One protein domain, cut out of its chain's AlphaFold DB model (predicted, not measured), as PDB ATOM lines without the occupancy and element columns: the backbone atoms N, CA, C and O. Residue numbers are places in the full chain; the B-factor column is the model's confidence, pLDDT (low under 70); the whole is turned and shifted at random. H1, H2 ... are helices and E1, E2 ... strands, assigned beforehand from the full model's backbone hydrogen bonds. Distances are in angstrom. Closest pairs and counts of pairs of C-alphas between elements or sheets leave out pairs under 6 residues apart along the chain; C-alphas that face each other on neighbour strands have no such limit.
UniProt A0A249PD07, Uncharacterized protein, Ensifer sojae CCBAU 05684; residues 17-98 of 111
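Overview. This is residues 17 to 98 of the 111 residues of an uncharacterized protein of Ensifer sojae CCBAU 05684 (UniProt A0A249PD07). A small three-stranded sheet has two helices, H1 and H2, side by side over one face and its other face bare, and H3 crosses the ends of both helices beyond the sheet. The printed part has 82 residues, with three named helices and three named strands in the order H1 E1 E2 E3 H2 H3. The sheet runs E1 E2 E3, antiparallel, and the class is mixed, helices and strands. The whole is compact, with a radius of gyration of the C-alphas of 12.7 A, and elongated, spanning 36 by 24 by 19 A.

Along the chain. H1, residues 18 to 35, begins at C-alpha 18 (49.897, 88.961, 81.995) and is 25.4 A long. E1 is residues 47 to 50, E2 residues 53 to 58 and E3 residues 61 to 66, the last 16.2 A long. H2, residues 70 to 82, measures 18.6 A. H3, residues 87 to 97, measures 15.2 A and ends at C-alpha 97 (49.012, 90.016, 90.023).

Arrangement. E1, E2 and E3 form a meander, each strand the antiparallel neighbour of the one before. N 48 and O 55 are 2.9 A apart, and N 56 and O 63 2.8 A, within hydrogen-bond range. H1 and H2 are on the same face, two layers, at heights over the sheet of 9.0 A and 10.6 A. They touch at a shallow tilt of 15 degrees, opposite ways; their closest C-alphas, Ile 24 and Ile 78, are 5.8 A apart. H3 touches H1 with H1 residues 19 to 23 alone, about perpendicular at 83 degrees, closest C-alphas Ala 19 and Tyr 97, 5.0 A. H3 is apart from E1, E2 and E3. In H1, H2 and H3 every O i to N i+4 pair is within hydrogen-bond range.

Size, cuts and confidence. The C-alphas farthest apart, Lys 42 and Asp 85, are 38.4 A apart. The printed part has no cut; the link from H1 to E1 is long. Residues 40 to 45 are under 70 in pLDDT.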
ATOM      1  N   ASN A  17      46.681  88.987  78.838       77.06
ATOM      2  CA  ASN A  17      46.533  89.412  80.209       77.06
ATOM      3  C   ASN A  17      47.623  88.731  81.042       77.06
ATOM      4  O   ASN A  17      47.504  87.570  81.433       77.06
ATOM      5  N   THR A  18      48.712  89.457  81.281       84.94
ATOM      6  CA  THR A  18      49.897  88.961  81.995       84.94
ATOM      7  C   THR A  18      49.574  88.486  83.414       84.94
ATOM      8  O   THR A  18      50.217  87.557  83.910       84.94
ATOM      9  N   ALA A  19      48.550  89.055  84.056       87.94
ATOM     10  CA  ALA A  19      48.049  88.589  85.343       87.94
ATOM     11  C   ALA A  19      47.381  87.209  85.220       87.94
ATOM     12  O   ALA A  19      47.686  86.304  85.999       87.94
ATOM     13  N   VAL A  20      46.539  87.008  84.201       88.75
ATOM     14  CA  VAL A  20      45.933  85.700  83.885       88.75
ATOM     15  C   VAL A  20      46.997  84.655  83.553       88.75
ATOM     16  O   VAL A  20      46.942  83.543  84.076       88.75
ATOM     17  N   GLU A  21      48.005  85.001  82.752       90.06
ATOM     18  CA  GLU A  21      49.117  84.088  82.456       90.06
ATOM     19  C   GLU A  21      49.907  83.717  83.721       90.06
ATOM     20  O   GLU A  21      50.227  82.543  83.931       90.06
ATOM     21  N   SER A  22      50.160  84.689  84.604       90.19
ATOM     22  CA  SER A  22      50.849  84.470  85.882       90.19
ATOM     23  C   SER A  22      50.052  83.547  86.807       90.19
ATOM     24  O   SER A  22      50.610  82.600  87.368       90.19
ATOM     25  N   PHE A  23      48.736  83.753  86.896       92.00
ATOM     26  CA  PHE A  23      47.844  82.867  87.637       92.00
ATOM     27  C   PHE A  23      47.864  81.434  87.092       92.00
ATOM     28  O   PHE A  23      48.040  80.479  87.853       92.00
ATOM     29  N   ILE A  24      47.729  81.269  85.771       92.06
ATOM     30  CA  ILE A  24      47.754  79.950  85.123       92.06
ATOM     31  C   ILE A  24      49.090  79.250  85.387       92.06
ATOM     32  O   ILE A  24      49.111  78.045  85.665       92.06
ATOM     33  N   ALA A  25      50.204  79.983  85.337       91.00
ATOM     34  CA  ALA A  25      51.522  79.441  85.634       91.00
ATOM     35  C   ALA A  25      51.610  78.929  87.080       91.00
ATOM     36  O   ALA A  25      52.100  77.821  87.306       91.00
ATOM     37  N   ASP A  26      51.104  79.681  88.057       90.38
ATOM     38  CA  ASP A  26      51.113  79.259  89.459       90.38
ATOM     39  C   ASP A  26      50.203  78.052  89.718       90.38
ATOM     40  O   ASP A  26      50.644  77.078  90.338       90.38
ATOM     41  N   ALA A  27      48.985  78.040  89.169       92.12
ATOM     42  CA  ALA A  27      48.094  76.880  89.245       92.12
ATOM     43  C   ALA A  27      48.735  75.628  88.614       92.12
ATOM     44  O   ALA A  27      48.657  74.525  89.164       92.12
ATOM     45  N   THR A  28      49.456  75.796  87.503       91.50
ATOM     46  CA  THR A  28      50.182  74.705  86.833       91.50
ATOM     47  C   THR A  28      51.366  74.200  87.664       91.50
ATOM     48  O   THR A  28      51.597  72.988  87.729       91.50
ATOM     49  N   LYS A  29      52.103  75.087  88.346       89.88
ATOM     50  CA  LYS A  29      53.174  74.694  89.280       89.88
ATOM     51  C   LYS A  29      52.622  73.861  90.432       89.88
ATOM     52  O   LYS A  29      53.197  72.824  90.749       89.88
ATOM     53  N   VAL A  30      51.493  74.273  91.017       89.81
ATOM     54  CA  VAL A  30      50.797  73.509  92.065       89.81
ATOM     55  C   VAL A  30      50.425  72.118  91.552       89.81
ATOM     56  O   VAL A  30      50.760  71.116  92.183       89.81
ATOM     57  N   LYS A  31      49.791  72.040  90.377       90.94
ATOM     58  CA  LYS A  31      49.381  70.768  89.765       90.94
ATOM     59  C   LYS A  31      50.576  69.848  89.499       90.94
ATOM     60  O   LYS A  31      50.524  68.654  89.786       90.94
ATOM     61  N   THR A  32      51.680  70.411  89.013       90.06
ATOM     62  CA  THR A  32      52.937  69.682  88.787       90.06
ATOM     63  C   THR A  32      53.529  69.170  90.098       90.06
ATOM     64  O   THR A  32      53.917  68.010  90.176       90.06
ATOM     65  N   ALA A  33      53.540  69.988  91.154       88.56
ATOM     66  CA  ALA A  33      54.030  69.581  92.469       88.56
ATOM     67  C   ALA A  33      53.200  68.435  93.075       88.56
ATOM     68  O   ALA A  33      53.771  67.506  93.642       88.56
ATOM     69  N   ILE A  34      51.873  68.463  92.907       89.75
ATOM     70  CA  ILE A  34      50.976  67.371  93.313       89.75
ATOM     71  C   ILE A  34      51.289  66.095  92.526       89.75
ATOM     72  O   ILE A  34      51.477  65.040  93.129       89.75
ATOM     73  N   ARG A  35      51.373  66.192  91.192       89.19
ATOM     74  CA  ARG A  35      51.650  65.053  90.303       89.19
ATOM     75  C   ARG A  35      52.995  64.397  90.607       89.19
ATOM     76  O   ARG A  35      53.078  63.176  90.671       89.19
ATOM     77  N   ASP A  36      54.028  65.204  90.806       87.19
ATOM     78  CA  ASP A  36      55.392  64.736  91.051       87.19
ATOM     79  C   ASP A  36      55.611  64.310  92.521       87.19
ATOM     80  O   ASP A  36      56.727  63.961  92.904       87.19
ATOM     81  N   GLY A  37      54.581  64.386  93.377       82.19
ATOM     82  CA  GLY A  37      54.675  64.058  94.804       82.19
ATOM     83  C   GLY A  37      55.529  65.034  95.627       82.19
ATOM     84  O   GLY A  37      55.839  64.761  96.784       82.19
ATOM     85  N   LYS A  38      55.894  66.195  95.067       82.12
ATOM     86  CA  LYS A  38      56.726  67.241  95.693       82.12
ATOM     87  C   LYS A  38      55.903  68.157  96.610       82.12
ATOM     88  O   LYS A  38      56.004  69.383  96.563       82.12
ATOM     89  N   VAL A  39      55.076  67.551  97.454       78.19
ATOM     90  CA  VAL A  39      54.209  68.243  98.414       78.19
ATOM     91  C   VAL A  39      54.909  68.267  99.770       78.19
ATOM     92  O   VAL A  39      54.843  67.317 100.543       78.19
ATOM     93  N   SER A  40      55.679  69.320 100.045       66.31
ATOM     94  CA  SER A  40      56.494  69.390 101.261       66.31
ATOM     95  C   SER A  40      55.836  70.255 102.334       66.31
ATOM     96  O   SER A  40      55.450  71.395 102.100       66.31
ATOM     97  N   GLY A  41      55.770  69.730 103.563       54.88
ATOM     98  CA  GLY A  41      55.441  70.521 104.754       54.88
ATOM     99  C   GLY A  41      56.586  71.421 105.241       54.88
ATOM    100  O   GLY A  41      56.397  72.199 106.171       54.88
ATOM    101  N   LYS A  42      57.775  71.317 104.631       46.91
ATOM    102  CA  LYS A  42      58.960  72.137 104.917       46.91
ATOM    103  C   LYS A  42      59.487  72.736 103.608       46.91
ATOM    104  O   LYS A  42      59.928  72.001 102.726       46.91
ATOM    105  N   GLY A  43      59.416  74.062 103.483       56.53
ATOM    106  CA  GLY A  43      59.896  74.836 102.329       56.53
ATOM    107  C   GLY A  43      58.861  75.823 101.774       56.53
ATOM    108  O   GLY A  43      57.733  75.883 102.250       56.53
ATOM    109  N   ARG A  44      59.239  76.590 100.739       60.81
ATOM    110  CA  ARG A  44      58.365  77.530  99.997       60.81
ATOM    111  C   ARG A  44      57.408  76.823  99.017       60.81
ATOM    112  O   ARG A  44      57.063  77.397  97.987       60.81
ATOM    113  N   SER A  45      57.039  75.564  99.269       69.69
ATOM    114  CA  SER A  45      56.172  74.839  98.336       69.69
ATOM    115  C   SER A  45      54.766  75.451  98.370       69.69
ATOM    116  O   SER A  45      54.244  75.678  99.462       69.69
ATOM    117  N   PRO A  46      54.139  75.741  97.215       77.38
ATOM    118  CA  PRO A  46      52.805  76.342  97.168       77.38
ATOM    119  C   PRO A  46      51.696  75.351  97.554       77.38
ATOM    120  O   PRO A  46      50.523  75.716  97.573       77.38
ATOM    121  N   VAL A  47      52.051  74.095  97.845       87.00
ATOM    122  CA  VAL A  47      51.125  73.027  98.207       87.00
ATOM    123  C   VAL A  47      51.710  72.107  99.275       87.00
ATOM    124  O   VAL A  47      52.875  71.705  99.215       87.00
ATOM    125  N   LYS A  48      50.866  71.729 100.233       89.88
ATOM    126  CA  LYS A  48      51.173  70.804 101.325       89.88
ATOM    127  C   LYS A  48      50.047  69.782 101.456       89.88
ATOM    128  O   LYS A  48      48.886  70.132 101.295       89.88
ATOM    129  N   LEU A  49      50.377  68.521 101.735       89.62
ATOM    130  CA  LEU A  49      49.392  67.470 102.009       89.62
ATOM    131  C   LEU A  49      49.319  67.221 103.519       89.62
ATOM    132  O   LEU A  49      50.344  66.956 104.148       89.62
ATOM    133  N   VAL A  50      48.120  67.305 104.090       89.31
ATOM    134  CA  VAL A  50      47.837  67.025 105.501       89.31
ATOM    135  C   VAL A  50      46.730  65.981 105.570       89.31
ATOM    136  O   VAL A  50      45.569  66.265 105.273       89.31
ATOM    137  N   GLY A  51      47.098  64.748 105.923       89.38
ATOM    138  CA  GLY A  51      46.191  63.605 105.812       89.38
ATOM    139  C   GLY A  51      45.718  63.436 104.366       89.38
ATOM    140  O   GLY A  51      46.536  63.243 103.471       89.38
ATOM    141  N   ASP A  52      44.409  63.571 104.147       92.06
ATOM    142  CA  ASP A  52      43.763  63.481 102.827       92.06
ATOM    143  C   ASP A  52      43.363  64.842 102.225       92.06
ATOM    144  O   ASP A  52      42.593  64.917 101.263       92.06
ATOM    145  N   THR A  53      43.881  65.942 102.777       93.19
ATOM    146  CA  THR A  53      43.571  67.307 102.330       93.19
ATOM    147  C   THR A  53      44.832  68.033 101.880       93.19
ATOM    148  O   THR A  53      45.826  68.077 102.602       93.19
ATOM    149  N   TYR A  54      44.788  68.630 100.690       93.00
ATOM    150  CA  TYR A  54      45.807  69.570 100.241       93.00
ATOM    151  C   TYR A  54      45.511  70.974 100.761       93.00
ATOM    152  O   TYR A  54      44.407  71.486 100.595       93.00
ATOM    153  N   GLU A  55      46.527  71.603 101.334       92.75
ATOM    154  CA  GLU A  55      46.599  73.037 101.589       92.75
ATOM    155  C   GLU A  55      47.302  73.671 100.382       92.75
ATOM    156  O   GLU A  55      48.483  73.410 100.145       92.75
ATOM    157  N   VAL A  56      46.574  74.443  99.581       90.88
ATOM    158  CA  VAL A  56      47.058  75.052  98.335       90.88
ATOM    159  C   VAL A  56      47.040  76.564  98.473       90.88
ATOM    160  O   VAL A  56      45.988  77.149  98.718       90.88
ATOM    161  N   LYS A  57      48.182  77.218  98.258       87.75
ATOM    162  CA  LYS A  57      48.261  78.679  98.217       87.75
ATOM    163  C   LYS A  57      48.078  79.181  96.783       87.75
ATOM    164  O   LYS A  57      48.958  78.977  95.951       87.75
ATOM    165  N   LEU A  58      46.966  79.863  96.510       88.44
ATOM    166  CA  LEU A  58      46.639  80.476  95.215       88.44
ATOM    167  C   LEU A  58      45.923  81.810  95.433       88.44
ATOM    168  O   LEU A  58      45.126  81.930  96.358       88.44
ATOM    169  N   LEU A  59      46.195  82.811  94.587       87.00
ATOM    170  CA  LEU A  59      45.600  84.158  94.690       87.00
ATOM    171  C   LEU A  59      45.740  84.786  96.089       87.00
ATOM    172  O   LEU A  59      44.813  85.401  96.610       87.00
ATOM    173  N   GLY A  60      46.876  84.554  96.751       82.88
ATOM    174  CA  GLY A  60      47.115  85.026  98.119       82.88
ATOM    175  C   GLY A  60      46.277  84.328  99.198       82.88
ATOM    176  O   GLY A  60      46.416  84.660 100.372       82.88
ATOM    177  N   GLN A  61      45.454  83.344  98.834       86.56
ATOM    178  CA  GLN A  61      44.559  82.616  99.730       86.56
ATOM    179  C   GLN A  61      45.050  81.181  99.945       86.56
ATOM    180  O   GLN A  61      45.650  80.576  99.057       86.56
ATOM    181  N   MET A  62      44.798  80.637 101.141       89.88
ATOM    182  CA  MET A  62      45.007  79.219 101.431       89.88
ATOM    183  C   MET A  62      43.696  78.466 101.197       89.88
ATOM    184  O   MET A  62      42.685  78.757 101.834       89.88
ATOM    185  N   LEU A  63      43.718  77.502 100.284       91.75
ATOM    186  CA  LEU A  63      42.598  76.634  99.946       91.75
ATOM    187  C   LEU A  63      42.823  75.257 100.566       91.75
ATOM    188  O   LEU A  63      43.901  74.684 100.426       91.75
ATOM    189  N   TYR A  64      41.795  74.708 101.206       93.75
ATOM    190  CA  TYR A  64      41.816  73.365 101.786       93.75
ATOM    191  C   TYR A  64      40.951  72.454 100.925       93.75
ATOM    192  O   TYR A  64      39.732  72.613 100.873       93.75
ATOM    193  N   VAL A  65      41.581  71.531 100.201       93.94
ATOM    194  CA  VAL A  65      40.917  70.773  99.137       93.94
ATOM    195  C   VAL A  65      41.164  69.279  99.318       93.94
ATOM    196  O   VAL A  65      42.321  68.865  99.398       93.94
ATOM    197  N   PRO A  66      40.115  68.436  99.339       95.81
ATOM    198  CA  PRO A  66      40.291  66.990  99.389       95.81
ATOM    199  C   PRO A  66      41.168  66.490  98.240       95.81
ATOM    200  O   PRO A  66      41.008  66.926  97.093       95.81
ATOM    201  N   LYS A  67      42.044  65.522  98.524       92.25
ATOM    202  CA  LYS A  67      42.999  64.942  97.566       92.25
ATOM    203  C   LYS A  67      42.353  64.534  96.242       92.25
ATOM    204  O   LYS A  67      42.904  64.786  95.177       92.25
ATOM    205  N   VAL A  68      41.154  63.958  96.305       93.88
ATOM    206  CA  VAL A  68      40.398  63.488  95.133       93.88
ATOM    207  C   VAL A  68      39.821  64.615  94.268       93.88
ATOM    208  O   VAL A  68      39.530  64.389  93.100       93.88
ATOM    209  N   LYS A  69      39.663  65.831  94.812       94.38
ATOM    210  CA  LYS A  69      39.059  66.979  94.113       94.38
ATOM    211  C   LYS A  69      40.081  67.993  93.603       94.38
ATOM    212  O   LYS A  69      39.750  68.780  92.722       94.38
ATOM    213  N   VAL A  70      41.308  67.986  94.134       93.00
ATOM    214  CA  VAL A  70      42.288  69.057  93.889       93.00
ATOM    215  C   VAL A  70      42.625  69.247  92.409       93.00
ATOM    216  O   VAL A  70      42.698  70.378  91.946       93.00
ATOM    217  N   ASN A  71      42.778  68.160  91.649       91.81
ATOM    218  CA  ASN A  71      43.134  68.253  90.233       91.81
ATOM    219  C   ASN A  71      41.987  68.843  89.408       91.81
ATOM    220  O   ASN A  71      42.235  69.713  88.581       91.81
ATOM    221  N   GLY A  72      40.746  68.421  89.684       94.19
ATOM    222  CA  GLY A  72      39.557  68.976  89.034       94.19
ATOM    223  C   GLY A  72      39.393  70.461  89.336       94.19
ATOM    224  O   GLY A  72      39.257  71.256  88.416       94.19
ATOM    225  N   LEU A  73      39.543  70.852  90.606       94.31
ATOM    226  CA  LEU A  73      39.498  72.261  91.000       94.31
ATOM    227  C   LEU A  73      40.544  73.102  90.256       94.31
ATOM    228  O   LEU A  73      40.216  74.169  89.748       94.31
ATOM    229  N   LEU A  74      41.802  72.650  90.197       93.88
ATOM    230  CA  LEU A  74      42.865  73.387  89.504       93.88
ATOM    231  C   LEU A  74      42.583  73.514  88.002       93.88
ATOM    232  O   LEU A  74      42.839  74.569  87.429       93.88
ATOM    233  N   ASP A  75      42.030  72.474  87.377       94.38
ATOM    234  CA  ASP A  75      41.650  72.509  85.964       94.38
ATOM    235  C   ASP A  75      40.491  73.466  85.696       94.38
ATOM    236  O   ASP A  75      40.537  74.230  84.730       94.38
ATOM    237  N   ASP A  76      39.485  73.472  86.563       94.56
ATOM    238  CA  ASP A  76      38.337  74.366  86.442       94.56
ATOM    239  C   ASP A  76      38.743  75.825  86.675       94.56
ATOM    240  O   ASP A  76      38.336  76.699  85.915       94.56
ATOM    241  N   LEU A  77      39.628  76.095  87.640       93.69
ATOM    242  CA  LEU A  77      40.182  77.434  87.862       93.69
ATOM    243  C   LEU A  77      41.015  77.926  86.671       93.69
ATOM    244  O   LEU A  77      40.915  79.089  86.292       93.69
ATOM    245  N   ILE A  78      41.824  77.060  86.052       92.62
ATOM    246  CA  ILE A  78      42.590  77.421  84.847       92.62
ATOM    247  C   ILE A  78      41.649  77.722  83.674       92.62
ATOM    248  O   ILE A  78      41.911  78.653  82.914       92.62
ATOM    249  N   LYS A  79      40.564  76.954  83.509       91.81
ATOM    250  CA  LYS A  79      39.546  77.231  82.483       91.81
ATOM    251  C   LYS A  79      38.834  78.554  82.749       91.81
ATOM    252  O   LYS A  79      38.778  79.372  81.841       91.81
ATOM    253  N   ALA A  80      38.383  78.789  83.981       91.25
ATOM    254  CA  ALA A  80      37.719  80.029  84.377       91.25
ATOM    255  C   ALA A  80      38.623  81.256  84.179       91.25
ATOM    256  O   ALA A  80      38.168  82.298  83.734       91.25
ATOM    257  N   ALA A  81      39.931  81.135  84.430       89.56
ATOM    258  CA  ALA A  81      40.872  82.225  84.170       89.56
ATOM    259  C   ALA A  81      41.000  82.567  82.674       89.56
ATOM    260  O   ALA A  81      41.250  83.719  82.323       89.56
ATOM    261  N   LYS A  82      40.853  81.568  81.794       88.38
ATOM    262  CA  LYS A  82      40.896  81.743  80.333       88.38
ATOM    263  C   LYS A  82      39.571  82.225  79.751       88.38
ATOM    264  O   LYS A  82      39.588  82.816  78.679       88.38
ATOM    265  N   ASP A  83      38.464  81.970  80.438       88.25
ATOM    266  CA  ASP A  83      37.136  82.427  80.044       88.25
ATOM    267  C   ASP A  83      37.066  83.957  80.116       88.25
ATOM    268  O   ASP A  83      37.227  84.551  81.179       88.25
ATOM    269  N   GLU A  84      36.885  84.614  78.973       84.88
ATOM    270  CA  GLU A  84      36.834  86.077  78.885       84.88
ATOM    271  C   GLU A  84      35.538  86.664  79.451       84.88
ATOM    272  O   GLU A  84      35.508  87.838  79.836       84.88
ATOM    273  N   ASP A  85      34.492  85.844  79.560       87.69
ATOM    274  CA  ASP A  85      33.201  86.240  80.103       87.69
ATOM    275  C   ASP A  85      33.168  86.172  81.640       87.69
ATOM    276  O   ASP A  85      32.356  86.864  82.267       87.69
ATOM    277  N   ASP A  86      34.103  85.454  82.283       88.44
ATOM    278  CA  ASP A  86      34.280  85.469  83.743       88.44
ATOM    279  C   ASP A  86      35.045  86.719  84.215       88.44
ATOM    280  O   ASP A  86      36.140  86.693  84.793       88.44
ATOM    281  N   LYS A  87      34.422  87.874  83.971       87.44
ATOM    282  CA  LYS A  87      34.969  89.196  84.297       87.44
ATOM    283  C   LYS A  87      35.288  89.342  85.784       87.44
ATOM    284  O   LYS A  87      36.255  90.010  86.140       87.44
ATOM    285  N   LYS A  88      34.491  88.722  86.661       89.69
ATOM    286  CA  LYS A  88      34.673  88.815  88.118       89.69
ATOM    287  C   LYS A  88      35.922  88.073  88.566       89.69
ATOM    288  O   LYS A  88      36.692  88.602  89.367       89.69
ATOM    289  N   PHE A  89      36.130  86.857  88.067       90.94
ATOM    290  CA  PHE A  89      37.307  86.091  88.435       90.94
ATOM    291  C   PHE A  89      38.581  86.695  87.841       90.94
ATOM    292  O   PHE A  89      39.576  86.838  88.555       90.94
ATOM    293  N   ARG A  90      38.534  87.152  86.583       89.25
ATOM    294  CA  ARG A  90      39.660  87.851  85.944       89.25
ATOM    295  C   ARG A  90      40.040  89.137  86.665       89.25
ATOM    296  O   ARG A  90      41.221  89.330  86.923       89.25
ATOM    297  N   ALA A  91      39.070  89.946  87.093       88.75
ATOM    298  CA  ALA A  91      39.348  91.136  87.898       88.75
ATOM    299  C   ALA A  91      40.082  90.793  89.208       88.75
ATOM    300  O   ALA A  91      41.030  91.476  89.590       88.75
ATOM    301  N   LYS A  92      39.706  89.689  89.871       89.56
ATOM    302  CA  LYS A  92      40.392  89.214  91.084       89.56
ATOM    303  C   LYS A  92      41.821  88.734  90.800       89.56
ATOM    304  O   LYS A  92      42.715  88.952  91.617       89.56
ATOM    305  N   ILE A  93      42.044  88.078  89.661       90.94
ATOM    306  CA  ILE A  93      43.387  87.694  89.206       90.94
ATOM    307  C   ILE A  93      44.228  88.949  88.950       90.94
ATOM    308  O   ILE A  93      45.333  89.066  89.474       90.94
ATOM    309  N   GLU A  94      43.697  89.902  88.193       88.81
ATOM    310  CA  GLU A  94      44.370  91.165  87.898       88.81
ATOM    311  C   GLU A  94      44.719  91.932  89.167       88.81
ATOM    312  O   GLU A  94      45.847  92.382  89.299       88.81
ATOM    313  N   GLU A  95      43.809  92.031  90.138       88.50
ATOM    314  CA  GLU A  95      44.094  92.662  91.429       88.50
ATOM    315  C   GLU A  95      45.276  92.010  92.155       88.50
ATOM    316  O   GLU A  95      46.130  92.714  92.688       88.50
ATOM    317  N   HIS A  96      45.351  90.676  92.149       87.81
ATOM    318  CA  HIS A  96      46.402  89.946  92.850       87.81
ATOM    319  C   HIS A  96      47.771  90.029  92.164       87.81
ATOM    320  O   HIS A  96      48.796  90.068  92.841       87.81
ATOM    321  N   TYR A  97      47.790  90.026  90.832       84.19
ATOM    322  CA  TYR A  97      49.012  90.016  90.023       84.19
ATOM    323  C   TYR A  97      49.330  91.391  89.412       84.19
ATOM    324  O   TYR A  97      50.155  91.481  88.499       84.19
ATOM    325  N   LYS A  98      48.691  92.462  89.902       75.69
ATOM    326  CA  LYS A  98      48.996  93.841  89.510       75.69
ATOM    327  C   LYS A  98      50.494  94.100  89.706       75.69
ATOM    328  O   LYS A  98      50.999  93.885  90.808       75.69
TER     329      LYS A  98